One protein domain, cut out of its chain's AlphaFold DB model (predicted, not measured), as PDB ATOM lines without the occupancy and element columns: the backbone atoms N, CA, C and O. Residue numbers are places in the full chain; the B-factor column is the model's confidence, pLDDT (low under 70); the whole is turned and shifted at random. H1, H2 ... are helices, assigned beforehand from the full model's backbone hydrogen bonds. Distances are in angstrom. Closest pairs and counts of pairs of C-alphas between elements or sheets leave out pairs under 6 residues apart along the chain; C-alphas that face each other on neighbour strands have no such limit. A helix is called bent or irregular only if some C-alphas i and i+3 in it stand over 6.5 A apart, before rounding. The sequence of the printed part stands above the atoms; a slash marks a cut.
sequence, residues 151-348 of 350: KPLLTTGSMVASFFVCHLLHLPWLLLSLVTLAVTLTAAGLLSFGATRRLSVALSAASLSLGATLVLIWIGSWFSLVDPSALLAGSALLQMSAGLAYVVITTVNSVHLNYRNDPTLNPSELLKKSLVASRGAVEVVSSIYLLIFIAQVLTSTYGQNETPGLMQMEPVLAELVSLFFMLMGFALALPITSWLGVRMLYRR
ATOM      1  N   LYS A 151       9.199   0.057 -58.250       78.06
ATOM      2  CA  LYS A 151       8.521  -0.907 -57.369       78.06
ATOM      3  C   LYS A 151       8.728  -0.627 -55.876       78.06
ATOM      4  O   LYS A 151       7.725  -0.638 -55.168       78.06
ATOM      5  N   PRO A 152       9.952  -0.357 -55.374       74.25
ATOM      6  CA  PRO A 152      10.146  -0.035 -53.962       74.25
ATOM      7  C   PRO A 152       9.377   1.223 -53.549       74.25
ATOM      8  O   PRO A 152       8.717   1.202 -52.517       74.25
ATOM      9  N   LEU A 153       9.362   2.267 -54.394       76.12
ATOM     10  CA  LEU A 153       8.602   3.494 -54.127       76.12
ATOM     11  C   LEU A 153       7.101   3.248 -54.039       76.12
ATOM     12  O   LEU A 153       6.456   3.761 -53.132       76.12
ATOM     13  N   LEU A 154       6.545   2.463 -54.961       80.62
ATOM     14  CA  LEU A 154       5.124   2.120 -54.937       80.62
ATOM     15  C   LEU A 154       4.774   1.304 -53.693       80.62
ATOM     16  O   LEU A 154       3.727   1.534 -53.091       80.62
ATOM     17  N   THR A 155       5.659   0.396 -53.275       76.69
ATOM     18  CA  THR A 155       5.475  -0.363 -52.036       76.69
ATOM     19  C   THR A 155       5.477   0.576 -50.833       76.69
ATOM     20  O   THR A 155       4.470   0.638 -50.135       76.69
ATOM     21  N   THR A 156       6.528   1.375 -50.623       75.44
ATOM     22  CA  THR A 156       6.610   2.318 -49.493       75.44
ATOM     23  C   THR A 156       5.467   3.335 -49.513       75.44
ATOM     24  O   THR A 156       4.829   3.572 -48.490       75.44
ATOM     25  N   GLY A 157       5.137   3.879 -50.685       78.56
ATOM     26  CA  GLY A 157       4.015   4.796 -50.868       78.56
ATOM     27  C   GLY A 157       2.673   4.158 -50.509       78.56
ATOM     28  O   GLY A 157       1.862   4.794 -49.845       78.56
ATOM     29  N   SER A 158       2.449   2.887 -50.866       76.50
ATOM     30  CA  SER A 158       1.232   2.159 -50.478       76.50
ATOM     31  C   SER A 158       1.129   1.935 -48.966       76.50
ATOM     32  O   SER A 158       0.034   2.027 -48.409       76.50
ATOM     33  N   MET A 159       2.257   1.716 -48.280       73.75
ATOM     34  CA  MET A 159       2.299   1.599 -46.817       73.75
ATOM     35  C   MET A 159       1.887   2.916 -46.159       73.75
ATOM     36  O   MET A 159       0.969   2.939 -45.347       73.75
ATOM     37  N   VAL A 160       2.500   4.026 -46.580       77.94
ATOM     38  CA  VAL A 160       2.195   5.364 -46.051       77.94
ATOM     39  C   VAL A 160       0.749   5.760 -46.360       77.94
ATOM     40  O   VAL A 160       0.022   6.197 -45.472       77.94
ATOM     41  N   ALA A 161       0.290   5.556 -47.597       81.50
ATOM     42  CA  ALA A 161      -1.079   5.872 -47.992       81.50
ATOM     43  C   ALA A 161      -2.109   5.047 -47.208       81.50
ATOM     44  O   ALA A 161      -3.105   5.597 -46.746       81.50
ATOM     45  N   SER A 162      -1.867   3.745 -47.018       77.56
ATOM     46  CA  SER A 162      -2.773   2.894 -46.239       77.56
ATOM     47  C   SER A 162      -2.839   3.314 -44.774       77.56
ATOM     48  O   SER A 162      -3.942   3.392 -44.235       77.56
ATOM     49  N   PHE A 163      -1.710   3.695 -44.170       78.75
ATOM     50  CA  PHE A 163      -1.686   4.274 -42.829       78.75
ATOM     51  C   PHE A 163      -2.561   5.533 -42.735       78.75
ATOM     52  O   PHE A 163      -3.449   5.594 -41.887       78.75
ATOM     53  N   PHE A 164      -2.383   6.503 -43.641       79.56
ATOM     54  CA  PHE A 164      -3.177   7.738 -43.640       79.56
ATOM     55  C   PHE A 164      -4.668   7.489 -43.880       79.56
ATOM     56  O   PHE A 164      -5.499   8.059 -43.180       79.56
ATOM     57  N   VAL A 165      -5.025   6.618 -44.828       81.88
ATOM     58  CA  VAL A 165      -6.429   6.266 -45.092       81.88
ATOM     59  C   VAL A 165      -7.063   5.630 -43.860       81.88
ATOM     60  O   VAL A 165      -8.157   6.019 -43.460       81.88
ATOM     61  N   CYS A 166      -6.379   4.682 -43.223       79.81
ATOM     62  CA  CYS A 166      -6.923   4.017 -42.046       79.81
ATOM     63  C   CYS A 166      -6.975   4.964 -40.829       79.81
ATOM     64  O   CYS A 166      -7.892   4.855 -40.015       79.81
ATOM     65  N   HIS A 167      -6.050   5.928 -40.735       77.50
ATOM     66  CA  HIS A 167      -6.073   6.984 -39.721       77.50
ATOM     67  C   HIS A 167      -7.262   7.936 -39.918       77.50
ATOM     68  O   HIS A 167      -7.985   8.216 -38.966       77.50
ATOM     69  N   LEU A 168      -7.542   8.351 -41.161       83.56
ATOM     70  CA  LEU A 168      -8.712   9.171 -41.502       83.56
ATOM     71  C   LEU A 168     -10.042   8.482 -41.155       83.56
ATOM     72  O   LEU A 168     -11.024   9.152 -40.843       83.56
ATOM     73  N   LEU A 169     -10.076   7.149 -41.155       87.25
ATOM     74  CA  LEU A 169     -11.242   6.356 -40.752       87.25
ATOM     75  C   LEU A 169     -11.417   6.231 -39.227       87.25
ATOM     76  O   LEU A 169     -12.358   5.571 -38.792       87.25
ATOM     77  N   HIS A 170     -10.546   6.851 -38.419       86.44
ATOM     78  CA  HIS A 170     -10.612   6.841 -36.950       86.44
ATOM     79  C   HIS A 170     -10.675   5.420 -36.355       86.44
ATOM     80  O   HIS A 170     -11.327   5.177 -35.339       86.44
ATOM     81  N   LEU A 171     -10.013   4.455 -37.003       81.25
ATOM     82  CA  LEU A 171      -9.991   3.072 -36.531       81.25
ATOM     83  C   LEU A 171      -9.217   2.967 -35.205       81.25
ATOM     84  O   LEU A 171      -8.215   3.667 -35.028       81.25
ATOM     85  N   PRO A 172      -9.615   2.060 -34.288       83.62
ATOM     86  CA  PRO A 172      -8.822   1.759 -33.100       83.62
ATOM     87  C   PRO A 172      -7.384   1.414 -33.489       83.62
ATOM     88  O   PRO A 172      -7.169   0.697 -34.466       83.62
ATOM     89  N   TRP A 173      -6.400   1.877 -32.717       74.50
ATOM     90  CA  TRP A 173      -4.974   1.779 -33.060       74.50
ATOM     91  C   TRP A 173      -4.502   0.353 -33.395       74.50
ATOM     92  O   TRP A 173      -3.699   0.156 -34.307       74.50
ATOM     93  N   LEU A 174      -5.031  -0.662 -32.710       79.50
ATOM     94  CA  LEU A 174      -4.693  -2.060 -32.979       79.50
ATOM     95  C   LEU A 174      -5.237  -2.510 -34.340       79.50
ATOM     96  O   LEU A 174      -4.526  -3.123 -35.136       79.50
ATOM     97  N   LEU A 175      -6.482  -2.143 -34.647       81.12
ATOM     98  CA  LEU A 175      -7.119  -2.460 -35.921       81.12
ATOM     99  C   LEU A 175      -6.459  -1.687 -37.071       81.12
ATOM    100  O   LEU A 175      -6.178  -2.274 -38.111       81.12
ATOM    101  N   LEU A 176      -6.121  -0.413 -36.848       82.81
ATOM    102  CA  LEU A 176      -5.308   0.409 -37.748       82.81
ATOM    103  C   LEU A 176      -4.011  -0.317 -38.130       82.81
ATOM    104  O   LEU A 176      -3.681  -0.433 -39.310       82.81
ATOM    105  N   SER A 177      -3.305  -0.848 -37.134       79.12
ATOM    106  CA  SER A 177      -2.011  -1.505 -37.316       79.12
ATOM    107  C   SER A 177      -2.139  -2.833 -38.063       79.12
ATOM    108  O   SER A 177      -1.393  -3.080 -39.009       79.12
ATOM    109  N   LEU A 178      -3.132  -3.659 -37.713       82.31
ATOM    110  CA  LEU A 178      -3.407  -4.929 -38.396       82.31
ATOM    111  C   LEU A 178      -3.852  -4.732 -39.851       82.31
ATOM    112  O   LEU A 178      -3.399  -5.458 -40.738       82.31
ATOM    113  N   VAL A 179      -4.712  -3.743 -40.118       84.50
ATOM    114  CA  VAL A 179      -5.148  -3.419 -41.484       84.50
ATOM    115  C   VAL A 179      -3.976  -2.890 -42.299       84.50
ATOM    116  O   VAL A 179      -3.753  -3.360 -43.414       84.50
ATOM    117  N   THR A 180      -3.179  -1.976 -41.740       81.81
ATOM    118  CA  THR A 180      -2.004  -1.436 -42.436       81.81
ATOM    119  C   THR A 180      -0.989  -2.539 -42.736       81.81
ATOM    120  O   THR A 180      -0.488  -2.613 -43.857       81.81
ATOM    121  N   LEU A 181      -0.751  -3.463 -41.798       83.81
ATOM    122  CA  LEU A 181       0.060  -4.668 -42.001       83.81
ATOM    123  C   LEU A 181      -0.481  -5.533 -43.151       83.81
ATOM    124  O   LEU A 181       0.275  -5.917 -44.045       83.81
ATOM    125  N   ALA A 182      -1.783  -5.833 -43.159       87.06
ATOM    126  CA  ALA A 182      -2.403  -6.665 -44.189       87.06
ATOM    127  C   ALA A 182      -2.325  -6.017 -45.583       87.06
ATOM    128  O   ALA A 182      -1.975  -6.686 -46.562       87.06
ATOM    129  N   VAL A 183      -2.608  -4.714 -45.673       85.88
ATOM    130  CA  VAL A 183      -2.518  -3.940 -46.918       85.88
ATOM    131  C   VAL A 183      -1.076  -3.882 -47.405       85.88
ATOM    132  O   VAL A 183      -0.820  -4.191 -48.565       85.88
ATOM    133  N   THR A 184      -0.133  -3.590 -46.510       83.69
ATOM    134  CA  THR A 184       1.307  -3.559 -46.787       83.69
ATOM    135  C   THR A 184       1.803  -4.883 -47.352       83.69
ATOM    136  O   THR A 184       2.396  -4.911 -48.429       83.69
ATOM    137  N   LEU A 185       1.536  -5.998 -46.663       86.88
ATOM    138  CA  LEU A 185       1.970  -7.328 -47.097       86.88
ATOM    139  C   LEU A 185       1.374  -7.699 -48.455       86.88
ATOM    140  O   LEU A 185       2.066  -8.243 -49.321       86.88
ATOM    141  N   THR A 186       0.096  -7.377 -48.657       89.75
ATOM    142  CA  THR A 186      -0.602  -7.652 -49.914       89.75
ATOM    143  C   THR A 186      -0.041  -6.807 -51.050       89.75
ATOM    144  O   THR A 186       0.276  -7.357 -52.104       89.75
ATOM    145  N   ALA A 187       0.140  -5.502 -50.845       87.94
ATOM    146  CA  ALA A 187       0.683  -4.587 -51.841       87.94
ATOM    147  C   ALA A 187       2.135  -4.940 -52.193       87.94
ATOM    148  O   ALA A 187       2.450  -5.127 -53.370       87.94
ATOM    149  N   ALA A 188       2.996  -5.137 -51.189       87.94
ATOM    150  CA  ALA A 188       4.392  -5.522 -51.377       87.94
ATOM    151  C   ALA A 188       4.513  -6.854 -52.131       87.94
ATOM    152  O   ALA A 188       5.275  -6.971 -53.098       87.94
ATOM    153  N   GLY A 189       3.720  -7.855 -51.742       89.75
ATOM    154  CA  GLY A 189       3.689  -9.147 -52.416       89.75
ATOM    155  C   GLY A 189       3.150  -9.054 -53.848       89.75
ATOM    156  O   GLY A 189       3.692  -9.699 -54.746       89.75
ATOM    157  N   LEU A 190       2.106  -8.250 -54.086       90.81
ATOM    158  CA  LEU A 190       1.497  -8.072 -55.406       90.81
ATOM    159  C   LEU A 190       2.452  -7.347 -56.363       90.81
ATOM    160  O   LEU A 190       2.601  -7.770 -57.506       90.81
ATOM    161  N   LEU A 191       3.155  -6.313 -55.898       89.06
ATOM    162  CA  LEU A 191       4.161  -5.593 -56.686       89.06
ATOM    163  C   LEU A 191       5.400  -6.459 -56.978       89.06
ATOM    164  O   LEU A 191       5.993  -6.375 -58.063       89.06
ATOM    165  N   SER A 192       5.771  -7.331 -56.036       89.56
ATOM    166  CA  SER A 192       6.928  -8.225 -56.169       89.56
ATOM    167  C   SER A 192       6.647  -9.419 -57.082       89.56
ATOM    168  O   SER A 192       7.448  -9.734 -57.962       89.56
ATOM    169  N   PHE A 193       5.501 -10.081 -56.908       90.88
ATOM    170  CA  PHE A 193       5.210 -11.369 -57.543       90.88
ATOM    171  C   PHE A 193       4.030 -11.367 -58.516       90.88
ATOM    172  O   PHE A 193       3.810 -12.384 -59.186       90.88
ATOM    173  N   GLY A 194       3.244 -10.291 -58.569       91.25
ATOM    174  CA  GLY A 194       1.920 -10.281 -59.189       91.25
ATOM    175  C   GLY A 194       0.921 -11.183 -58.456       91.25
ATOM    176  O   GLY A 194       1.216 -11.772 -57.415       91.25
ATOM    177  N   ALA A 195      -0.268 -11.362 -59.039       92.00
ATOM    178  CA  ALA A 195      -1.299 -12.284 -58.547       92.00
ATOM    179  C   ALA A 195      -0.945 -13.760 -58.847       92.00
ATOM    180  O   ALA A 195      -1.653 -14.472 -59.567       92.00
ATOM    181  N   THR A 196       0.199 -14.216 -58.335       93.88
ATOM    182  CA  THR A 196       0.724 -15.576 -58.516       93.88
ATOM    183  C   THR A 196       0.695 -16.366 -57.209       93.88
ATOM    184  O   THR A 196       0.465 -15.823 -56.133       93.88
ATOM    185  N   ARG A 197       0.969 -17.675 -57.268       90.62
ATOM    186  CA  ARG A 197       1.070 -18.520 -56.063       90.62
ATOM    187  C   ARG A 197       2.118 -18.034 -55.068       90.62
ATOM    188  O   ARG A 197       1.948 -18.253 -53.879       90.62
ATOM    189  N   ARG A 198       3.172 -17.372 -55.551       94.19
ATOM    190  CA  ARG A 198       4.219 -16.791 -54.702       94.19
ATOM    191  C   ARG A 198       3.644 -15.754 -53.737       94.19
ATOM    192  O   ARG A 198       4.022 -15.770 -52.576       94.19
ATOM    193  N   LEU A 199       2.669 -14.951 -54.178       94.19
ATOM    194  CA  LEU A 199       1.930 -14.045 -53.297       94.19
ATOM    195  C   LEU A 199       1.184 -14.820 -52.207       94.19
ATOM    196  O   LEU A 199       1.311 -14.483 -51.040       94.19
ATOM    197  N   SER A 200       0.448 -15.880 -52.558       93.31
ATOM    198  CA  SER A 200      -0.274 -16.681 -51.557       93.31
ATOM    199  C   SER A 200       0.668 -17.318 -50.534       93.31
ATOM    200  O   SER A 200       0.379 -17.275 -49.348       93.31
ATOM    201  N   VAL A 201       1.805 -17.862 -50.983       94.38
ATOM    202  CA  VAL A 201       2.841 -18.408 -50.091       94.38
ATOM    203  C   VAL A 201       3.387 -17.321 -49.172       94.38
ATOM    204  O   VAL A 201       3.488 -17.553 -47.973       94.38
ATOM    205  N   ALA A 202       3.704 -16.143 -49.715       93.75
ATOM    206  CA  ALA A 202       4.203 -15.019 -48.934       93.75
ATOM    207  C   ALA A 202       3.180 -14.564 -47.884       93.75
ATOM    208  O   ALA A 202       3.525 -14.430 -46.720       93.75
ATOM    209  N   LEU A 203       1.907 -14.407 -48.252       93.44
ATOM    210  CA  LEU A 203       0.859 -14.026 -47.301       93.44
ATOM    211  C   LEU A 203       0.676 -15.078 -46.203       93.44
ATOM    212  O   LEU A 203       0.662 -14.726 -45.029       93.44
ATOM    213  N   SER A 204       0.603 -16.366 -46.556       94.00
ATOM    214  CA  SER A 204       0.491 -17.442 -45.564       94.00
ATOM    215  C   SER A 204       1.704 -17.504 -44.637       94.00
ATOM    216  O   SER A 204       1.539 -17.681 -43.433       94.00
ATOM    217  N   ALA A 205       2.908 -17.333 -45.181       93.12
ATOM    218  CA  ALA A 205       4.127 -17.309 -44.390       93.12
ATOM    219  C   ALA A 205       4.162 -16.106 -43.450       93.12
ATOM    220  O   ALA A 205       4.350 -16.296 -42.256       93.12
ATOM    221  N   ALA A 206       3.866 -14.904 -43.947       92.06
ATOM    222  CA  ALA A 206       3.790 -13.706 -43.126       92.06
ATOM    223  C   ALA A 206       2.742 -13.836 -42.010       92.06
ATOM    224  O   ALA A 206       3.036 -13.496 -40.870       92.06
ATOM    225  N   SER A 207       1.554 -14.383 -42.292       90.94
ATOM    226  CA  SER A 207       0.535 -14.619 -41.259       90.94
ATOM    227  C   SER A 207       0.998 -15.613 -40.190       90.94
ATOM    228  O   SER A 207       0.805 -15.353 -39.004       90.94
ATOM    229  N   LEU A 208       1.632 -16.728 -40.577       92.38
ATOM    230  CA  LEU A 208       2.166 -17.695 -39.610       92.38
ATOM    231  C   LEU A 208       3.319 -17.113 -38.791       92.38
ATOM    232  O   LEU A 208       3.382 -17.332 -37.586       92.38
ATOM    233  N   SER A 209       4.222 -16.366 -39.424       91.75
ATOM    234  CA  SER A 209       5.347 -15.724 -38.746       91.75
ATOM    235  C   SER A 209       4.888 -14.624 -37.796       91.75
ATOM    236  O   SER A 209       5.392 -14.545 -36.678       91.75
ATOM    237  N   LEU A 210       3.889 -13.828 -38.185       88.44
ATOM    238  CA  LEU A 210       3.244 -12.872 -37.291       88.44
ATOM    239  C   LEU A 210       2.621 -13.593 -36.093       88.44
ATOM    240  O   LEU A 210       2.892 -13.214 -34.962       88.44
ATOM    241  N   GLY A 211       1.848 -14.658 -36.327       89.06
ATOM    242  CA  GLY A 211       1.255 -15.461 -35.258       89.06
ATOM    243  C   GLY A 211       2.306 -16.021 -34.296       89.06
ATOM    244  O   GLY A 211       2.161 -15.884 -33.087       89.06
ATOM    245  N   ALA A 212       3.404 -16.571 -34.820       90.12
ATOM    246  CA  ALA A 212       4.522 -17.049 -34.008       90.12
ATOM    247  C   ALA A 212       5.171 -15.919 -33.193       90.12
ATOM    248  O   ALA A 212       5.502 -16.112 -32.027       90.12
ATOM    249  N   THR A 213       5.303 -14.728 -33.779       87.62
ATOM    250  CA  THR A 213       5.857 -13.563 -33.080       87.62
ATOM    251  C   THR A 213       4.919 -13.084 -31.975       87.62
ATOM    252  O   THR A 213       5.370 -12.841 -30.864       87.62
ATOM    253  N   LEU A 214       3.609 -13.034 -32.222       85.88
ATOM    254  CA  LEU A 214       2.612 -12.695 -31.203       85.88
ATOM    255  C   LEU A 214       2.607 -13.703 -30.048       85.88
ATOM    256  O   LEU A 214       2.499 -13.303 -28.894       85.88
ATOM    257  N   VAL A 215       2.781 -14.996 -30.340       88.56
ATOM    258  CA  VAL A 215       2.937 -16.029 -29.305       88.56
ATOM    259  C   VAL A 215       4.201 -15.793 -28.480       88.56
ATOM    260  O   VAL A 215       4.138 -15.886 -27.258       88.56
ATOM    261  N   LEU A 216       5.331 -15.439 -29.104       87.06
ATOM    262  CA  LEU A 216       6.549 -15.089 -28.364       87.06
ATOM    263  C   LEU A 216       6.347 -13.872 -27.460       87.06
ATOM    264  O   LEU A 216       6.776 -13.899 -26.313       87.06
ATOM    265  N   ILE A 217       5.680 -12.831 -27.961       84.69
ATOM    266  CA  ILE A 217       5.363 -11.625 -27.187       84.69
ATOM    267  C   ILE A 217       4.477 -11.980 -25.992       84.69
ATOM    268  O   ILE A 217       4.737 -11.556 -24.868       84.69
ATOM    269  N   TRP A 218       3.458 -12.806 -26.217       84.81
ATOM    270  CA  TRP A 218       2.577 -13.277 -25.157       84.81
ATOM    271  C   TRP A 218       3.328 -14.100 -24.103       84.81
ATOM    272  O   TRP A 218       3.148 -13.862 -22.913       84.81
ATOM    273  N   ILE A 219       4.242 -14.986 -24.510       86.25
ATOM    274  CA  ILE A 219       5.133 -15.695 -23.577       86.25
ATOM    275  C   ILE A 219       6.024 -14.699 -22.821       86.25
ATOM    276  O   ILE A 219       6.187 -14.828 -21.613       86.25
ATOM    277  N   GLY A 220       6.568 -13.682 -23.494       83.88
ATOM    278  CA  GLY A 220       7.366 -12.622 -22.870       83.88
ATOM    279  C   GLY A 220       6.606 -11.856 -21.784       83.88
ATOM    280  O   GLY A 220       7.182 -11.515 -20.750       83.88
ATOM    281  N   SER A 221       5.300 -11.660 -21.977       84.81
ATOM    282  CA  SER A 221       4.435 -10.997 -20.995       84.81
ATOM    283  C   SER A 221       4.279 -11.780 -19.690       84.81
ATOM    284  O   SER A 221       4.129 -11.174 -18.634       84.81
ATOM    285  N   TRP A 222       4.398 -13.114 -19.719       88.50
ATOM    286  CA  TRP A 222       4.369 -13.942 -18.504       88.50
ATOM    287  C   TRP A 222       5.552 -13.680 -17.574       88.50
ATOM    288  O   TRP A 222       5.470 -13.948 -16.379       88.50
ATOM    289  N   PHE A 223       6.646 -13.155 -18.123       87.69
ATOM    290  CA  PHE A 223       7.852 -12.807 -17.379       87.69
ATOM    291  C   PHE A 223       7.912 -11.318 -17.018       87.69
ATOM    292  O   PHE A 223       8.952 -10.857 -16.556       87.69
ATOM    293  N   SER A 224       6.838 -10.556 -17.267       83.38
ATOM    294  CA  SER A 224       6.806  -9.094 -17.109       83.38
ATOM    295  C   SER A 224       7.933  -8.373 -17.863       83.38
ATOM    296  O   SER A 224       8.325  -7.273 -17.492       83.38
ATOM    297  N   LEU A 225       8.475  -8.999 -18.917       76.50
ATOM    298  CA  LEU A 225       9.562  -8.425 -19.712       76.50
ATOM    299  C   LEU A 225       9.053  -7.338 -20.653       76.50
ATOM    300  O   LEU A 225       9.798  -6.422 -20.989       76.50
ATOM    301  N   VAL A 226       7.803  -7.468 -21.108       73.94
ATOM    302  CA  VAL A 226       7.177  -6.503 -22.008       73.94
ATOM    303  C   VAL A 226       5.687  -6.411 -21.747       73.94
ATOM    304  O   VAL A 226       5.017  -7.430 -21.576       73.94
ATOM    305  N   ASP A 227       5.169  -5.188 -21.798       77.81
ATOM    306  CA  ASP A 227       3.741  -4.938 -21.907       77.81
ATOM    307  C   ASP A 227       3.283  -5.220 -23.356       77.81
ATOM    308  O   ASP A 227       3.715  -4.528 -24.287       77.81
ATOM    309  N   PRO A 228       2.407  -6.217 -23.594       75.56
ATOM    310  CA  PRO A 228       1.885  -6.510 -24.926       75.56
ATOM    311  C   PRO A 228       1.258  -5.293 -25.601       75.56
ATOM    312  O   PRO A 228       1.296  -5.191 -26.825       75.56
ATOM    313  N   SER A 229       0.685  -4.370 -24.827       73.69
ATOM    314  CA  SER A 229       0.068  -3.162 -25.369       73.69
ATOM    315  C   SER A 229       1.106  -2.209 -25.967       73.69
ATOM    316  O   SER A 229       0.883  -1.697 -27.063       73.69
ATOM    317  N   ALA A 230       2.268  -2.057 -25.323       67.12
ATOM    318  CA  ALA A 230       3.384  -1.250 -25.817       67.12
ATOM    319  C   ALA A 230       4.000  -1.846 -27.092       67.12
ATOM    320  O   ALA A 230       4.343  -1.121 -28.021       67.12
ATOM    321  N   LEU A 231       4.074  -3.177 -27.176       67.81
ATOM    322  CA  LEU A 231       4.581  -3.883 -28.357       67.81
ATOM    323  C   LEU A 231       3.615  -3.871 -29.538       67.81
ATOM    324  O   LEU A 231       4.024  -3.824 -30.699       67.81
ATOM    325  N   LEU A 232       2.320  -3.955 -29.246       68.75
ATOM    326  CA  LEU A 232       1.291  -3.859 -30.266       68.75
ATOM    327  C   LEU A 232       1.107  -2.407 -30.721       68.75
ATOM    328  O   LEU A 232       0.596  -2.208 -31.828       68.75
ATOM    329  N   ALA A 233       1.505  -1.418 -29.903       64.88
ATOM    330  CA  ALA A 233       1.387   0.002 -30.214       64.88
ATOM    331  C   ALA A 233       1.894   0.281 -31.635       64.88
ATOM    332  O   ALA A 233       2.909  -0.253 -32.090       64.88
ATOM    333  N   GLY A 234       1.121   1.078 -32.376       55.12
ATOM    334  CA  GLY A 234       1.088   0.960 -33.833       55.12
ATOM    335  C   GLY A 234       2.415   1.182 -34.558       55.12
ATOM    336  O   GLY A 234       2.609   0.609 -35.624       55.12
ATOM    337  N   SER A 235       3.364   1.932 -33.994       61.25
ATOM    338  CA  SER A 235       4.684   2.130 -34.607       61.25
ATOM    339  C   SER A 235       5.498   0.834 -34.681       61.25
ATOM    340  O   SER A 235       6.051   0.534 -35.740       61.25
ATOM    341  N   ALA A 236       5.528   0.031 -33.614       68.56
ATOM    342  CA  ALA A 236       6.275  -1.224 -33.568       68.56
ATOM    343  C   ALA A 236       5.663  -2.265 -34.511       68.56
ATOM    344  O   ALA A 236       6.372  -2.872 -35.311       68.56
ATOM    345  N   LEU A 237       4.336  -2.409 -34.522       74.12
ATOM    346  CA  LEU A 237       3.648  -3.362 -35.398       74.12
ATOM    347  C   LEU A 237       3.789  -2.981 -36.886       74.12
ATOM    348  O   LEU A 237       3.985  -3.847 -37.743       74.12
ATOM    349  N   LEU A 238       3.776  -1.682 -37.207       70.38
ATOM    350  CA  LEU A 238       4.072  -1.189 -38.556       70.38
ATOM    351  C   LEU A 238       5.523  -1.458 -38.962       70.38
ATOM    352  O   LEU A 238       5.774  -1.896 -40.085       70.38
ATOM    353  N   GLN A 239       6.480  -1.252 -38.062       75.19
ATOM    354  CA  GLN A 239       7.879  -1.595 -38.303       75.19
ATOM    355  C   GLN A 239       8.045  -3.107 -38.527       75.19
ATOM    356  O   GLN A 239       8.576  -3.532 -39.554       75.19
ATOM    357  N   MET A 240       7.458  -3.931 -37.662       80.56
ATOM    358  CA  MET A 240       7.400  -5.381 -37.841       80.56
ATOM    359  C   MET A 240       6.812  -5.759 -39.203       80.56
ATOM    360  O   MET A 240       7.340  -6.649 -39.864       80.56
ATOM    361  N   SER A 241       5.767  -5.066 -39.668       81.75
ATOM    362  CA  SER A 241       5.137  -5.342 -40.964       81.75
ATOM    363  C   SER A 241       6.102  -5.209 -42.140       81.75
ATOM    364  O   SER A 241       6.147  -6.090 -43.001       81.75
ATOM    365  N   ALA A 242       6.900  -4.139 -42.155       82.44
ATOM    366  CA  ALA A 242       7.825  -3.836 -43.238       82.44
ATOM    367  C   ALA A 242       8.985  -4.837 -43.264       82.44
ATOM    368  O   ALA A 242       9.271  -5.435 -44.307       82.44
ATOM    369  N   GLY A 243       9.612  -5.065 -42.104       89.00
ATOM    370  CA  GLY A 243      10.702  -6.030 -41.961       89.00
ATOM    371  C   GLY A 243      10.253  -7.453 -42.293       89.00
ATOM    372  O   GLY A 243      10.903  -8.143 -43.083       89.00
ATOM    373  N   LEU A 244       9.089  -7.866 -41.784       90.62
ATOM    374  CA  LEU A 244       8.527  -9.187 -42.047       90.62
ATOM    375  C   LEU A 244       8.189  -9.366 -43.530       90.62
ATOM    376  O   LEU A 244       8.539 -10.392 -44.112       90.62
ATOM    377  N   ALA A 245       7.562  -8.367 -44.161       89.50
ATOM    378  CA  ALA A 245       7.267  -8.390 -45.591       89.50
ATOM    379  C   ALA A 245       8.539  -8.605 -46.417       89.50
ATOM    380  O   ALA A 245       8.565  -9.468 -47.295       89.50
ATOM    381  N   TYR A 246       9.607  -7.864 -46.108       91.00
ATOM    382  CA  TYR A 246      10.878  -7.975 -46.813       91.00
ATOM    383  C   TYR A 246      11.512  -9.363 -46.663       91.00
ATOM    384  O   TYR A 246      11.886  -9.978 -47.668       91.00
ATOM    385  N   VAL A 247      11.588  -9.890 -45.436       94.00
ATOM    386  CA  VAL A 247      12.149 -11.225 -45.162       94.00
ATOM    387  C   VAL A 247      11.350 -12.300 -45.892       94.00
ATOM    388  O   VAL A 247      11.923 -13.140 -46.590       94.00
ATOM    389  N   VAL A 248      10.022 -12.251 -45.796       95.12
ATOM    390  CA  VAL A 248       9.133 -13.239 -46.409       95.12
ATOM    391  C   VAL A 248       9.229 -13.198 -47.936       95.12
ATOM    392  O   VAL A 248       9.426 -14.234 -48.573       95.12
ATOM    393  N   ILE A 249       9.136 -12.014 -48.548       93.06
ATOM    394  CA  ILE A 249       9.229 -11.848 -50.006       93.06
ATOM    395  C   ILE A 249      10.591 -12.333 -50.509       93.06
ATOM    396  O   ILE A 249      10.661 -13.133 -51.445       93.06
ATOM    397  N   THR A 250      11.679 -11.918 -49.865       94.62
ATOM    398  CA  THR A 250      13.027 -12.332 -50.274       94.62
ATOM    399  C   THR A 250      13.193 -13.847 -50.168       94.62
ATOM    400  O   THR A 250      13.699 -14.479 -51.098       94.62
ATOM    401  N   THR A 251      12.660 -14.452 -49.105       96.19
ATOM    402  CA  THR A 251      12.728 -15.901 -48.886       96.19
ATOM    403  C   THR A 251      11.913 -16.684 -49.914       96.19
ATOM    404  O   THR A 251      12.423 -17.627 -50.521       96.19
ATOM    405  N   VAL A 252      10.673 -16.272 -50.200       96.50
ATOM    406  CA  VAL A 252       9.853 -16.905 -51.250       96.50
ATOM    407  C   VAL A 252      10.527 -16.789 -52.619       96.50
ATOM    408  O   VAL A 252      10.507 -17.744 -53.402       96.50
ATOM    409  N   ASN A 253      11.140 -15.641 -52.915       94.94
ATOM    410  CA  ASN A 253      11.866 -15.450 -54.164       94.94
ATOM    411  C   ASN A 253      13.101 -16.358 -54.244       94.94
ATOM    412  O   ASN A 253      13.322 -16.994 -55.271       94.94
ATOM    413  N   SER A 254      13.854 -16.478 -53.151       96.38
ATOM    414  CA  SER A 254      15.007 -17.371 -53.036       96.38
ATOM    415  C   SER A 254      14.625 -18.837 -53.256       96.38
ATOM    416  O   SER A 254      15.259 -19.520 -54.061       96.38
ATOM    417  N   VAL A 255      13.545 -19.324 -52.632       96.62
ATOM    418  CA  VAL A 255      13.025 -20.682 -52.881       96.62
ATOM    419  C   VAL A 255      12.691 -20.866 -54.362       96.62
ATOM    420  O   VAL A 255      13.083 -21.861 -54.972       96.62
ATOM    421  N   HIS A 256      11.988 -19.901 -54.961       96.31
ATOM    422  CA  HIS A 256      11.590 -19.976 -56.363       96.31
ATOM    423  C   HIS A 256      12.789 -19.990 -57.322       96.31
ATOM    424  O   HIS A 256      12.802 -20.790 -58.256       96.31
ATOM    425  N   LEU A 257      13.779 -19.121 -57.105       95.75
ATOM    426  CA  LEU A 257      14.980 -19.038 -57.936       95.75
ATOM    427  C   LEU A 257      15.853 -20.284 -57.788       95.75
ATOM    428  O   LEU A 257      16.278 -20.834 -58.797       95.75
ATOM    429  N   ASN A 258      16.055 -20.777 -56.565       96.25
ATOM    430  CA  ASN A 258      16.821 -22.001 -56.333       96.25
ATOM    431  C   ASN A 258      16.179 -23.212 -57.020       96.25
ATOM    432  O   ASN A 258      16.880 -23.961 -57.690       96.25
ATOM    433  N   TYR A 259      14.853 -23.353 -56.927       94.62
ATOM    434  CA  TYR A 259      14.125 -24.421 -57.616       94.62
ATOM    435  C   TYR A 259      14.140 -24.263 -59.142       94.62
ATOM    436  O   TYR A 259      14.192 -25.244 -59.876       94.62
ATOM    437  N   ARG A 260      14.068 -23.027 -59.648       94.88
ATOM    438  CA  ARG A 260      14.116 -22.766 -61.093       94.88
ATOM    439  C   ARG A 260      15.500 -23.051 -61.677       94.88
ATOM    440  O   ARG A 260      15.570 -23.545 -62.798       94.88
ATOM    441  N   ASN A 261      16.554 -22.706 -60.945       96.62
ATOM    442  CA  ASN A 261      17.936 -22.901 -61.376       96.62
ATOM    443  C   ASN A 261      18.347 -24.373 -61.300       96.62
ATOM    444  O   ASN A 261      19.109 -24.823 -62.146       96.62
ATOM    445  N   ASP A 262      17.829 -25.112 -60.318       95.50
ATOM    446  CA  ASP A 262      18.064 -26.546 -60.187       95.50
ATOM    447  C   ASP A 262      16.774 -27.274 -59.756       95.50
ATOM    448  O   ASP A 262      16.463 -27.364 -58.562       95.50
ATOM    449  N   PRO A 263      15.988 -27.782 -60.724       92.31
ATOM    450  CA  PRO A 263      14.722 -28.453 -60.444       92.31
ATOM    451  C   PRO A 263      14.899 -29.867 -59.875       92.31
ATOM    452  O   PRO A 263      13.907 -30.454 -59.441       92.31
ATOM    453  N   THR A 264      16.122 -30.412 -59.886       94.69
ATOM    454  CA  THR A 264      16.420 -31.767 -59.396       94.69
ATOM    455  C   THR A 264      16.694 -31.816 -57.896       94.69
ATOM    456  O   THR A 264      16.717 -32.901 -57.318       94.69
ATOM    457  N   LEU A 265      16.830 -30.651 -57.250       93.44
ATOM    458  CA  LEU A 265      17.071 -30.555 -55.814       93.44
ATOM    459  C   LEU A 265      15.984 -31.256 -54.999       93.44
ATOM    460  O   LEU A 265      14.780 -31.008 -55.154       93.44
ATOM    461  N   ASN A 266      16.438 -32.058 -54.038       95.69
ATOM    462  CA  ASN A 266      15.571 -32.633 -53.023       95.69
ATOM    463  C   ASN A 266      14.906 -31.514 -52.195       95.69
ATOM    464  O   ASN A 266      15.541 -30.492 -51.916       95.69
ATOM    465  N   PRO A 267      13.659 -31.690 -51.715       94.81
ATOM    466  CA  PRO A 267      12.973 -30.673 -50.912       94.81
ATOM    467  C   PRO A 267      13.763 -30.203 -49.680       94.81
ATOM    468  O   PRO A 267      13.718 -29.027 -49.321       94.81
ATOM    469  N   SER A 268      14.508 -31.108 -49.040       96.06
ATOM    470  CA  SER A 268      15.366 -30.812 -47.888       96.06
ATOM    471  C   SER A 268      16.589 -29.967 -48.262       96.06
ATOM    472  O   SER A 268      16.960 -29.058 -47.519       96.06
ATOM    473  N   GLU A 269      17.202 -30.219 -49.418       96.25
ATOM    474  CA  GLU A 269      18.321 -29.431 -49.944       96.25
ATOM    475  C   GLU A 269      17.857 -28.048 -50.396       96.25
ATOM    476  O   GLU A 269      18.492 -27.045 -50.069       96.25
ATOM    477  N   LEU A 270      16.699 -27.974 -51.060       95.81
ATOM    478  CA  LEU A 270      16.075 -26.711 -51.441       95.81
ATOM    479  C   LEU A 270      15.752 -25.852 -50.208       95.81
ATOM    480  O   LEU A 270      15.987 -24.641 -50.221       95.81
ATOM    481  N   LEU A 271      15.268 -26.468 -49.124       96.62
ATOM    482  CA  LEU A 271      15.040 -25.792 -47.844       96.62
ATOM    483  C   LEU A 271      16.344 -25.217 -47.273       96.62
ATOM    484  O   LEU A 271      16.400 -24.036 -46.941       96.62
ATOM    485  N   LYS A 272      17.410 -26.024 -47.196       96.94
ATOM    486  CA  LYS A 272      18.719 -25.575 -46.689       96.94
ATOM    487  C   LYS A 272      19.292 -24.437 -47.536       96.94
ATOM    488  O   LYS A 272      19.707 -23.415 -46.997       96.94
ATOM    489  N   LYS A 273      19.265 -24.579 -48.864       96.44
ATOM    490  CA  LYS A 273      19.796 -23.581 -49.802       96.44
ATOM    491  C   LYS A 273      19.020 -22.265 -49.740       96.44
ATOM    492  O   LYS A 273      19.626 -21.197 -49.717       96.44
ATOM    493  N   SER A 274      17.691 -22.334 -49.656       94.75
ATOM    494  CA  SER A 274      16.848 -21.139 -49.521       94.75
ATOM    495  C   SER A 274      17.020 -20.434 -48.177       94.75
ATOM    496  O   SER A 274      17.061 -19.206 -48.161       94.75
ATOM    497  N   LEU A 275      17.195 -21.175 -47.077       95.25
ATOM    498  CA  LEU A 275      17.534 -20.613 -45.764       95.25
ATOM    499  C   LEU A 275      18.849 -19.831 -45.800       95.25
ATOM    500  O   LEU A 275      18.878 -18.672 -45.396       95.25
ATOM    501  N   VAL A 276      19.916 -20.435 -46.332       96.31
ATOM    502  CA  VAL A 276      21.233 -19.784 -46.429       96.31
ATOM    503  C   VAL A 276      21.162 -18.533 -47.303       96.31
ATOM    504  O   VAL A 276      21.617 -17.471 -46.891       96.31
ATOM    505  N   ALA A 277      20.526 -18.624 -48.473       93.19
ATOM    506  CA  ALA A 277      20.402 -17.495 -49.393       93.19
ATOM    507  C   ALA A 277      19.548 -16.338 -48.836       93.19
ATOM    508  O   ALA A 277      19.717 -15.198 -49.254       93.19
ATOM    509  N   SER A 278      18.636 -16.618 -47.905       93.56
ATOM    510  CA  SER A 278      17.713 -15.616 -47.352       93.56
ATOM    511  C   SER A 278      18.177 -15.054 -46.004       93.56
ATOM    512  O   SER A 278      17.611 -14.075 -45.524       93.56
ATOM    513  N   ARG A 279      19.235 -15.623 -45.410       94.19
ATOM    514  CA  ARG A 279      19.840 -15.154 -44.154       94.19
ATOM    515  C   ARG A 279      20.237 -13.678 -44.213       94.19
ATOM    516  O   ARG A 279      19.922 -12.930 -43.292       94.19
ATOM    517  N   GLY A 280      20.821 -13.247 -45.332       90.56
ATOM    518  CA  GLY A 280      21.209 -11.850 -45.540       90.56
ATOM    519  C   GLY A 280      20.034 -10.870 -45.466       90.56
ATOM    520  O   GLY A 280      20.218  -9.723 -45.076       90.56
ATOM    521  N   ALA A 281      18.803 -11.307 -45.767       90.62
ATOM    522  CA  ALA A 281      17.629 -10.444 -45.645       90.62
ATOM    523  C   ALA A 281      17.319 -10.105 -44.180       90.62
ATOM    524  O   ALA A 281      17.020  -8.953 -43.874       90.62
ATOM    525  N   VAL A 282      17.422 -11.089 -43.282       91.50
ATOM    526  CA  VAL A 282      17.236 -10.873 -41.840       91.50
ATOM    527  C   VAL A 282      18.378 -10.043 -41.274       91.50
ATOM    528  O   VAL A 282      18.108  -9.140 -40.492       91.50
ATOM    529  N   GLU A 283      19.621 -10.285 -41.694       90.81
ATOM    530  CA  GLU A 283      20.776  -9.487 -41.263       90.81
ATOM    531  C   GLU A 283      20.602  -8.010 -41.643       90.81
ATOM    532  O   GLU A 283      20.652  -7.153 -40.767       90.81
ATOM    533  N   VAL A 284      20.273  -7.715 -42.909       89.94
ATOM    534  CA  VAL A 284      20.038  -6.337 -43.381       89.94
ATOM    535  C   VAL A 284      18.908  -5.662 -42.609       89.94
ATOM    536  O   VAL A 284      19.078  -4.546 -42.121       89.94
ATOM    537  N   VAL A 285      17.760  -6.330 -42.471       90.00
ATOM    538  CA  VAL A 285      16.612  -5.781 -41.738       90.00
ATOM    539  C   VAL A 285      16.976  -5.526 -40.277       90.00
ATOM    540  O   VAL A 285      16.725  -4.436 -39.771       90.00
ATOM    541  N   SER A 286      17.618  -6.488 -39.616       87.56
ATOM    542  CA  SER A 286      17.988  -6.368 -38.203       87.56
ATOM    543  C   SER A 286      18.978  -5.231 -37.974       87.56
ATOM    544  O   SER A 286      18.802  -4.453 -37.041       87.56
ATOM    545  N   SER A 287      19.976  -5.080 -38.849       87.69
ATOM    546  CA  SER A 287      20.938  -3.979 -38.778       87.69
ATOM    547  C   SER A 287      20.281  -2.615 -38.983       87.69
ATOM    548  O   SER A 287      20.606  -1.681 -38.255       87.69
ATOM    549  N   ILE A 288      19.344  -2.492 -39.929       87.25
ATOM    550  CA  ILE A 288      18.613  -1.237 -40.163       87.25
ATOM    551  C   ILE A 288      17.766  -0.876 -38.939       87.25
ATOM    552  O   ILE A 288      17.830   0.261 -38.479       87.25
ATOM    553  N   TYR A 289      17.014  -1.829 -38.383       86.06
ATOM    554  CA  TYR A 289      16.194  -1.576 -37.196       86.06
ATOM    555  C   TYR A 289      17.031  -1.226 -35.970       86.06
ATOM    556  O   TYR A 289      16.688  -0.288 -35.257       86.06
ATOM    557  N   LEU A 290      18.152  -1.917 -35.759       85.31
ATOM    558  CA  LEU A 290      19.077  -1.592 -34.678       85.31
ATOM    559  C   LEU A 290      19.655  -0.180 -34.840       85.31
ATOM    560  O   LEU A 290      19.730   0.560 -33.867       85.31
ATOM    561  N   LEU A 291      20.028   0.213 -36.061       82.44
ATOM    562  CA  LEU A 291      20.560   1.548 -36.333       82.44
ATOM    563  C   LEU A 291      19.508   2.639 -36.108       82.44
ATOM    564  O   LEU A 291      19.817   3.648 -35.481       82.44
ATOM    565  N   ILE A 292      18.274   2.434 -36.582       82.81
ATOM    566  CA  ILE A 292      17.162   3.370 -36.355       82.81
ATOM    567  C   ILE A 292      16.875   3.493 -34.859       82.81
ATOM    568  O   ILE A 292      16.736   4.606 -34.361       82.81
ATOM    569  N   PHE A 293      16.840   2.371 -34.139       82.81
ATOM    570  CA  PHE A 293      16.621   2.356 -32.698       82.81
ATOM    571  C   PHE A 293      17.727   3.107 -31.946       82.81
ATOM    572  O   PHE A 293      17.432   4.009 -31.170       82.81
ATOM    573  N   ILE A 294      19.000   2.807 -32.222       79.62
ATOM    574  CA  ILE A 294      20.133   3.516 -31.608       79.62
ATOM    575  C   ILE A 294      20.067   5.011 -31.932       79.62
ATOM    576  O   ILE A 294      20.273   5.827 -31.043       79.62
ATOM    577  N   ALA A 295      19.750   5.390 -33.173       76.06
ATOM    578  CA  ALA A 295      19.606   6.793 -33.549       76.06
ATOM    579  C   ALA A 295      18.455   7.479 -32.795       76.06
ATOM    580  O   ALA A 295      18.626   8.607 -32.332       76.06
ATOM    581  N   GLN A 296      17.313   6.802 -32.635       78.75
ATOM    582  CA  GLN A 296      16.177   7.302 -31.862       78.75
ATOM    583  C   GLN A 296      16.571   7.511 -30.401       78.75
ATOM    584  O   GLN A 296      16.402   8.621 -29.911       78.75
ATOM    585  N   VAL A 297      17.171   6.506 -29.755       75.62
ATOM    586  CA  VAL A 297      17.641   6.590 -28.363       75.62
ATOM    587  C   VAL A 297      18.687   7.690 -28.199       75.62
ATOM    588  O   VAL A 297      18.576   8.520 -27.306       75.62
ATOM    589  N   LEU A 298      19.688   7.765 -29.080       75.94
ATOM    590  CA  LEU A 298      20.698   8.824 -29.020       75.94
ATOM    591  C   LEU A 298      20.061  10.213 -29.137       75.94
ATOM    592  O   LEU A 298      20.418  11.119 -28.391       75.94
ATOM    593  N   THR A 299      19.085  10.373 -30.029       74.38
ATOM    594  CA  THR A 299      18.417  11.662 -30.240       74.38
ATOM    595  C   THR A 299      17.484  12.018 -29.083       74.38
ATOM    596  O   THR A 299      17.510  13.155 -28.619       74.38
ATOM    597  N   SER A 300      16.677  11.072 -28.592       69.88
ATOM    598  CA  SER A 300      15.721  11.312 -27.506       69.88
ATOM    599  C   SER A 300      16.404  11.510 -26.161       69.88
ATOM    600  O   SER A 300      15.949  12.311 -25.356       69.88
ATOM    601  N   THR A 301      17.479  10.763 -25.917       69.06
ATOM    602  CA  THR A 301      18.092  10.647 -24.597       69.06
ATOM    603  C   THR A 301      19.303  11.562 -24.445       69.06
ATOM    604  O   THR A 301      19.506  12.115 -23.373       69.06
ATOM    605  N   TYR A 302      20.088  11.769 -25.507       68.81
ATOM    606  CA  TYR A 302      21.301  12.594 -25.459       68.81
ATOM    607  C   TYR A 302      21.186  13.899 -26.253       68.81
ATOM    608  O   TYR A 302      22.053  14.762 -26.132       68.81
ATOM    609  N   GLY A 303      20.114  14.095 -27.031       65.38
ATOM    610  CA  GLY A 303      19.894  15.329 -27.794       65.38
ATOM    611  C   GLY A 303      19.706  16.581 -26.928       65.38
ATOM    612  O   GLY A 303      19.839  17.690 -27.437       65.38
ATOM    613  N   GLN A 304      19.434  16.411 -25.631       62.50
ATOM    614  CA  GLN A 304      19.253  17.499 -24.665       62.50
ATOM    615  C   GLN A 304      20.518  17.807 -23.837       62.50
ATOM    616  O   GLN A 304      20.459  18.633 -22.940       62.50
ATOM    617  N   ASN A 305      21.672  17.189 -24.142       59.66
ATOM    618  CA  ASN A 305      22.929  17.306 -23.375       59.66
ATOM    619  C   ASN A 305      22.849  16.876 -21.893       59.66
ATOM    620  O   ASN A 305      23.794  17.108 -21.139       59.66
ATOM    621  N   GLU A 306      21.775  16.211 -21.477       63.28
ATOM    622  CA  GLU A 306      21.648  15.637 -20.138       63.28
ATOM    623  C   GLU A 306      22.057  14.160 -20.143       63.28
ATOM    624  O   GLU A 306      21.780  13.415 -21.085       63.28
ATOM    625  N   THR A 307      22.745  13.710 -19.089       73.06
ATOM    626  CA  THR A 307      22.981  12.276 -18.884       73.06
ATOM    627  C   THR A 307      21.705  11.646 -18.343       73.06
ATOM    628  O   THR A 307      21.272  12.050 -17.258       73.06
ATOM    629  N   PRO A 308      21.118  10.651 -19.025       67.19
ATOM    630  CA  PRO A 308      19.857  10.084 -18.590       67.19
ATOM    631  C   PRO A 308      19.973   9.439 -17.212       67.19
ATOM    632  O   PRO A 308      20.844   8.598 -16.968       67.19
ATOM    633  N   GLY A 309      19.070   9.811 -16.309       74.31
ATOM    634  CA  GLY A 309      18.916   9.127 -15.029       74.31
ATOM    635  C   GLY A 309      18.379   7.702 -15.212       74.31
ATOM    636  O   GLY A 309      17.754   7.381 -16.221       74.31
ATOM    637  N   LEU A 310      18.548   6.840 -14.203       73.31
ATOM    638  CA  LEU A 310      18.056   5.449 -14.226       73.31
ATOM    639  C   LEU A 310      16.556   5.332 -14.560       73.31
ATOM    640  O   LEU A 310      16.169   4.415 -15.276       73.31
ATOM    641  N   MET A 311      15.725   6.276 -14.106       67.69
ATOM    642  CA  MET A 311      14.286   6.296 -14.421       67.69
ATOM    643  C   MET A 311      13.991   6.656 -15.887       67.69
ATOM    644  O   MET A 311      13.008   6.194 -16.450       67.69
ATOM    645  N   GLN A 312      14.857   7.437 -16.537       69.94
ATOM    646  CA  GLN A 312      14.717   7.790 -17.956       69.94
ATOM    647  C   GLN A 312      15.184   6.651 -18.884       69.94
ATOM    648  O   GLN A 312      14.896   6.672 -20.079       69.94
ATOM    649  N   MET A 313      15.874   5.640 -18.339       77.81
ATOM    650  CA  MET A 313      16.325   4.455 -19.081       77.81
ATOM    651  C   MET A 313      15.258   3.355 -19.167       77.81
ATOM    652  O   MET A 313      15.376   2.471 -20.012       77.81
ATOM    653  N   GLU A 314      14.211   3.395 -18.338       75.62
ATOM    654  CA  GLU A 314      13.140   2.390 -18.344       75.62
ATOM    655  C   GLU A 314      12.393   2.318 -19.696       75.62
ATOM    656  O   GLU A 314      12.305   1.216 -20.248       75.62
ATOM    657  N   PRO A 315      11.959   3.436 -20.321       73.81
ATOM    658  CA  PRO A 315      11.349   3.397 -21.654       73.81
ATOM    659  C   PRO A 315      12.307   2.864 -22.728       73.81
ATOM    660  O   PRO A 315      11.904   2.089 -23.592       73.81
ATOM    661  N   VAL A 316      13.593   3.223 -22.642       79.00
ATOM    662  CA  VAL A 316      14.633   2.766 -23.580       79.00
ATOM    663  C   VAL A 316      14.824   1.251 -23.487       79.00
ATOM    664  O   VAL A 316      14.914   0.567 -24.506       79.00
ATOM    665  N   LEU A 317      14.860   0.707 -22.268       80.25
ATOM    666  CA  LEU A 317      14.949  -0.733 -22.032       80.25
ATOM    667  C   LEU A 317      13.701  -1.458 -22.550       80.25
ATOM    668  O   LEU A 317      13.838  -2.485 -23.215       80.25
ATOM    669  N   ALA A 318      12.503  -0.917 -22.317       77.56
ATOM    670  CA  ALA A 318      11.259  -1.495 -22.821       77.56
ATOM    671  C   ALA A 318      11.215  -1.536 -24.363       77.56
ATOM    672  O   ALA A 318      10.846  -2.560 -24.953       77.56
ATOM    673  N   GLU A 319      11.648  -0.466 -25.036       77.00
ATOM    674  CA  GLU A 319      11.762  -0.442 -26.498       77.00
ATOM    675  C   GLU A 319      12.846  -1.408 -27.012       77.00
ATOM    676  O   GLU A 319      12.640  -2.085 -28.020       77.00
ATOM    677  N   LEU A 320      13.970  -1.551 -26.301       83.19
ATOM    678  CA  LEU A 320      15.036  -2.496 -26.649       83.19
ATOM    679  C   LEU A 320      14.563  -3.951 -26.543       83.19
ATOM    680  O   LEU A 320      14.805  -4.749 -27.452       83.19
ATOM    681  N   VAL A 321      13.845  -4.313 -25.477       83.50
ATOM    682  CA  VAL A 321      13.246  -5.652 -25.358       83.50
ATOM    683  C   VAL A 321      12.215  -5.870 -26.473       83.50
ATOM    684  O   VAL A 321      12.194  -6.932 -27.099       83.50
ATOM    685  N   SER A 322      11.420  -4.850 -26.797       80.25
ATOM    686  CA  SER A 322      10.462  -4.897 -27.908       80.25
ATOM    687  C   SER A 322      11.145  -5.150 -29.259       80.25
ATOM    688  O   SER A 322      10.709  -6.007 -30.035       80.25
ATOM    689  N   LEU A 323      12.269  -4.472 -29.511       84.81
ATOM    690  CA  LEU A 323      13.130  -4.700 -30.671       84.81
ATOM    691  C   LEU A 323      13.619  -6.153 -30.709       84.81
ATOM    692  O   LEU A 323      13.520  -6.793 -31.754       84.81
ATOM    693  N   PHE A 324      14.075  -6.716 -29.586       87.06
ATOM    694  CA  PHE A 324      14.503  -8.119 -29.525       87.06
ATOM    695  C   PHE A 324      13.394  -9.098 -29.925       87.06
ATOM    696  O   PHE A 324      13.639  -9.982 -30.750       87.06
ATOM    697  N   PHE A 325      12.171  -8.927 -29.412       85.62
ATOM    698  CA  PHE A 325      11.036  -9.770 -29.809       85.62
ATOM    699  C   PHE A 325      10.707  -9.633 -31.300       85.62
ATOM    700  O   PHE A 325      10.446 -10.636 -31.970       85.62
ATOM    701  N   MET A 326      10.788  -8.419 -31.850       86.38
ATOM    702  CA  MET A 326      10.640  -8.190 -33.288       86.38
ATOM    703  C   MET A 326      11.721  -8.920 -34.101       86.38
ATOM    704  O   MET A 326      11.395  -9.620 -35.065       86.38
ATOM    705  N   LEU A 327      12.993  -8.816 -33.706       89.69
ATOM    706  CA  LEU A 327      14.106  -9.483 -34.389       89.69
ATOM    707  C   LEU A 327      13.997 -11.013 -34.308       89.69
ATOM    708  O   LEU A 327      14.250 -11.701 -35.300       89.69
ATOM    709  N   MET A 328      13.549 -11.555 -33.173       90.00
ATOM    710  CA  MET A 328      13.220 -12.980 -33.049       90.00
ATOM    711  C   MET A 328      12.098 -13.383 -34.008       90.00
ATOM    712  O   MET A 328      12.190 -14.425 -34.659       90.00
ATOM    713  N   GLY A 329      11.071 -12.542 -34.155       89.25
ATOM    714  CA  GLY A 329      10.015 -12.727 -35.148       89.25
ATOM    715  C   GLY A 329      10.553 -12.822 -36.578       89.25
ATOM    716  O   GLY A 329      10.190 -13.738 -37.320       89.25
ATOM    717  N   PHE A 330      11.487 -11.945 -36.958       90.75
ATOM    718  CA  PHE A 330      12.153 -11.999 -38.266       90.75
ATOM    719  C   PHE A 330      13.003 -13.261 -38.441       90.75
ATOM    720  O   PHE A 330      12.960 -13.893 -39.502       90.75
ATOM    721  N   ALA A 331      13.727 -13.672 -37.400       93.00
ATOM    722  CA  ALA A 331      14.515 -14.900 -37.414       93.00
ATOM    723  C   ALA A 331      13.633 -16.152 -37.571       93.00
ATOM    724  O   ALA A 331      13.995 -17.058 -38.320       93.00
ATOM    725  N   LEU A 332      12.454 -16.190 -36.939       93.25
ATOM    726  CA  LEU A 332      11.468 -17.264 -37.111       93.25
ATOM    727  C   LEU A 332      10.772 -17.225 -38.474       93.25
ATOM    728  O   LEU A 332      10.371 -18.270 -38.997       93.25
ATOM    729  N   ALA A 333      10.642 -16.046 -39.080       94.38
ATOM    730  CA  ALA A 333      10.011 -15.912 -40.384       94.38
ATOM    731  C   ALA A 333      10.769 -16.656 -41.487       94.38
ATOM    732  O   ALA A 333      10.142 -17.228 -42.380       94.38
ATOM    733  N   LEU A 334      12.098 -16.720 -41.394       95.06
ATOM    734  CA  LEU A 334      12.964 -17.452 -42.320       95.06
ATOM    735  C   LEU A 334      12.584 -18.940 -42.470       95.06
ATOM    736  O   LEU A 334      12.178 -19.338 -43.565       95.06
ATOM    737  N   PRO A 335      12.679 -19.784 -41.420       96.25
ATOM    738  CA  PRO A 335      12.367 -21.207 -41.531       96.25
ATOM    739  C   PRO A 335      10.904 -21.472 -41.872       96.25
ATOM    740  O   PRO A 335      10.636 -22.359 -42.686       96.25
ATOM    741  N   ILE A 336       9.968 -20.681 -41.337       96.06
ATOM    742  CA  ILE A 336       8.538 -20.801 -41.655       96.06
ATOM    743  C   ILE A 336       8.306 -20.557 -43.152       96.06
ATOM    744  O   ILE A 336       7.656 -21.361 -43.829       96.06
ATOM    745  N   THR A 337       8.874 -19.473 -43.685       96.25
ATOM    746  CA  THR A 337       8.691 -19.084 -45.086       96.25
ATOM    747  C   THR A 337       9.371 -20.055 -46.037       96.25
ATOM    748  O   THR A 337       8.758 -20.457 -47.026       96.25
ATOM    749  N   SER A 338      10.606 -20.476 -45.747       96.06
ATOM    750  CA  SER A 338      11.312 -21.457 -46.574       96.06
ATOM    751  C   SER A 338      10.555 -22.783 -46.623       96.06
ATOM    752  O   SER A 338      10.350 -23.335 -47.705       96.06
ATOM    753  N   TRP A 339      10.060 -23.271 -45.480       97.38
ATOM    754  CA  TRP A 339       9.295 -24.518 -45.414       97.38
ATOM    755  C   TRP A 339       7.980 -24.446 -46.196       97.38
ATOM    756  O   TRP A 339       7.696 -25.332 -47.011       97.38
ATOM    757  N   LEU A 340       7.202 -23.373 -46.017       95.81
ATOM    758  CA  LEU A 340       5.975 -23.153 -46.789       95.81
ATOM    759  C   LEU A 340       6.265 -23.001 -48.282       95.81
ATOM    760  O   LEU A 340       5.563 -23.587 -49.108       95.81
ATOM    761  N   GLY A 341       7.312 -22.251 -48.628       94.44
ATOM    762  CA  GLY A 341       7.763 -22.053 -49.999       94.44
ATOM    763  C   GLY A 341       8.051 -23.375 -50.688       94.44
ATOM    764  O   GLY A 341       7.479 -23.642 -51.744       94.44
ATOM    765  N   VAL A 342       8.860 -24.234 -50.066       95.69
ATOM    766  CA  VAL A 342       9.152 -25.572 -50.590       95.69
ATOM    767  C   VAL A 342       7.855 -26.371 -50.723       95.69
ATOM    768  O   VAL A 342       7.531 -26.837 -51.812       95.69
ATOM    769  N   ARG A 343       7.039 -26.471 -49.668       94.56
ATOM    770  CA  ARG A 343       5.837 -27.321 -49.673       94.56
ATOM    771  C   ARG A 343       4.778 -26.887 -50.692       94.56
ATOM    772  O   ARG A 343       4.113 -27.739 -51.282       94.56
ATOM    773  N   MET A 344       4.590 -25.587 -50.897       93.25
ATOM    774  CA  MET A 344       3.524 -25.046 -51.748       93.25
ATOM    775  C   MET A 344       3.959 -24.816 -53.201       93.25
ATOM    776  O   MET A 344       3.114 -24.891 -54.101       93.25
ATOM    777  N   LEU A 345       5.245 -24.540 -53.448       90.06
ATOM    778  CA  LEU A 345       5.775 -24.336 -54.801       90.06
ATOM    779  C   LEU A 345       6.249 -25.647 -55.452       90.06
ATOM    780  O   LEU A 345       6.071 -25.788 -56.659       90.06
ATOM    781  N   TYR A 346       6.779 -26.608 -54.682       83.00
ATOM    782  CA  TYR A 346       7.337 -27.869 -55.203       83.00
ATOM    783  C   TYR A 346       6.268 -28.918 -55.571       83.00
ATOM    784  O   TYR A 346       6.362 -29.572 -56.606       83.00
ATOM    785  N   ARG A 347       5.206 -29.059 -54.761       72.19
ATOM    786  CA  ARG A 347       4.242 -30.189 -54.769       72.19
ATOM    787  C   ARG A 347       3.277 -30.255 -55.973       72.19
ATOM    788  O   ARG A 347       2.158 -30.728 -55.823       72.19
ATOM    789  N   ARG A 348       3.621 -29.687 -57.132       60.06
ATOM    790  CA  ARG A 348       2.707 -29.626 -58.292       60.06
ATOM    791  C   ARG A 348       3.310 -29.943 -59.655       60.06
ATOM    792  O   ARG A 348       2.603 -29.793 -60.648       60.06
TER     793      ARG A 348
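AT A GLANCE: This is residues 151 to 348 of the 350 residues of an uncharacterized protein of bacterium (Candidatus Blackallbacteria) CG17_big_fil_post_rev_8_21_14_2_50_48_46 (UniProt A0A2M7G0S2). A long up-and-down bundle of five helices or arms, H2, H3, H5, H6b and H7, each running against the one before it in the chain, has H5 and H7 nearest its middle and H1 packed along H2 at one side. The long H7 and the bent H6 fold back on each other and make the long axis, and the turn between them sticks out at one end with residues 302 to 307; short H4 sits by one end of H3. The printed part has 198 residues with seven named helices, H1 to H7 in order, and no named strand: all helix. The whole is compact, with a radius of gyration of the C-alphas of 18.2 A, but elongated in outline, spanning 61 by 36 by 32 A.

IN THESE COORDINATES: Find C-alpha 151 at (8.521, -0.907, -57.369); from there H1 runs to residue 168, 25.5 A. Next come H2, residues 173 to 193, 29.6 A, and H3, residues 197 to 222, 38.0 A. H4 is short, residues 228 to 232, and H5, residues 234 to 261, covers 40.1 A. H6, residues 267 to 302, was assigned as one helix by its hydrogen bonds but is bent: C-alphas 277 and 280 are 6.9 A apart. Its arms are H6a, residues 267 to 277, and H6b, residues 280 to 302, 31.6 A. H7, residues 310 to 346, spans 53.9 A and ends at C-alpha 346, (7.337, -27.869, -55.203); it is irregular, but only just, with C-alphas 312 and 315 6.7 A apart, and has a kink of 26 degrees near residue 336.

HOW THE PARTS SIT: Start at H1, which forms a hairpin with H2; their closest C-alphas, Met 159 and Thr 184, are 5.3 A apart. H2 touches H5 at a shallow tilt of 23 degrees, the same way, closest at the C-alphas of Leu 181 and Ser 241, 5.2 A. H3 touches H7 at a tilt of 36 degrees, only just steep, opposite ways; look at the C-alphas of Thr 213 and Gly 329, the closest, 4.7 A. H4 touches H3, closest at the C-alphas of Ser 221 and Pro 228, 6.5 A. H5 touches H6a with residues 251 to 259 alone, closest at the C-alphas of Val 255 and Ser 274, 5.1 A. H6b and H7 form a hairpin at a shallow tilt of 14 degrees, closest at the C-alphas of Ser 286 and Leu 327, 6.3 A. H1 is apart from H3 and H7, among others. Every O i to N i+4 pair is within hydrogen-bond range in H1, H2, H4, H5, H6a and H6b; H3 has 21 of 22 and H7 28 of 33.

THE WHOLE: The C-alphas farthest apart, those of Glu 306 and Arg 348, are 62.2 A from each other. The printed part has no cut and no long link. Mean pLDDT of the printed part is 84.9; look for values under 70 at residues 230 to 236, 300 to 306, 308, 311 to 312 and 348.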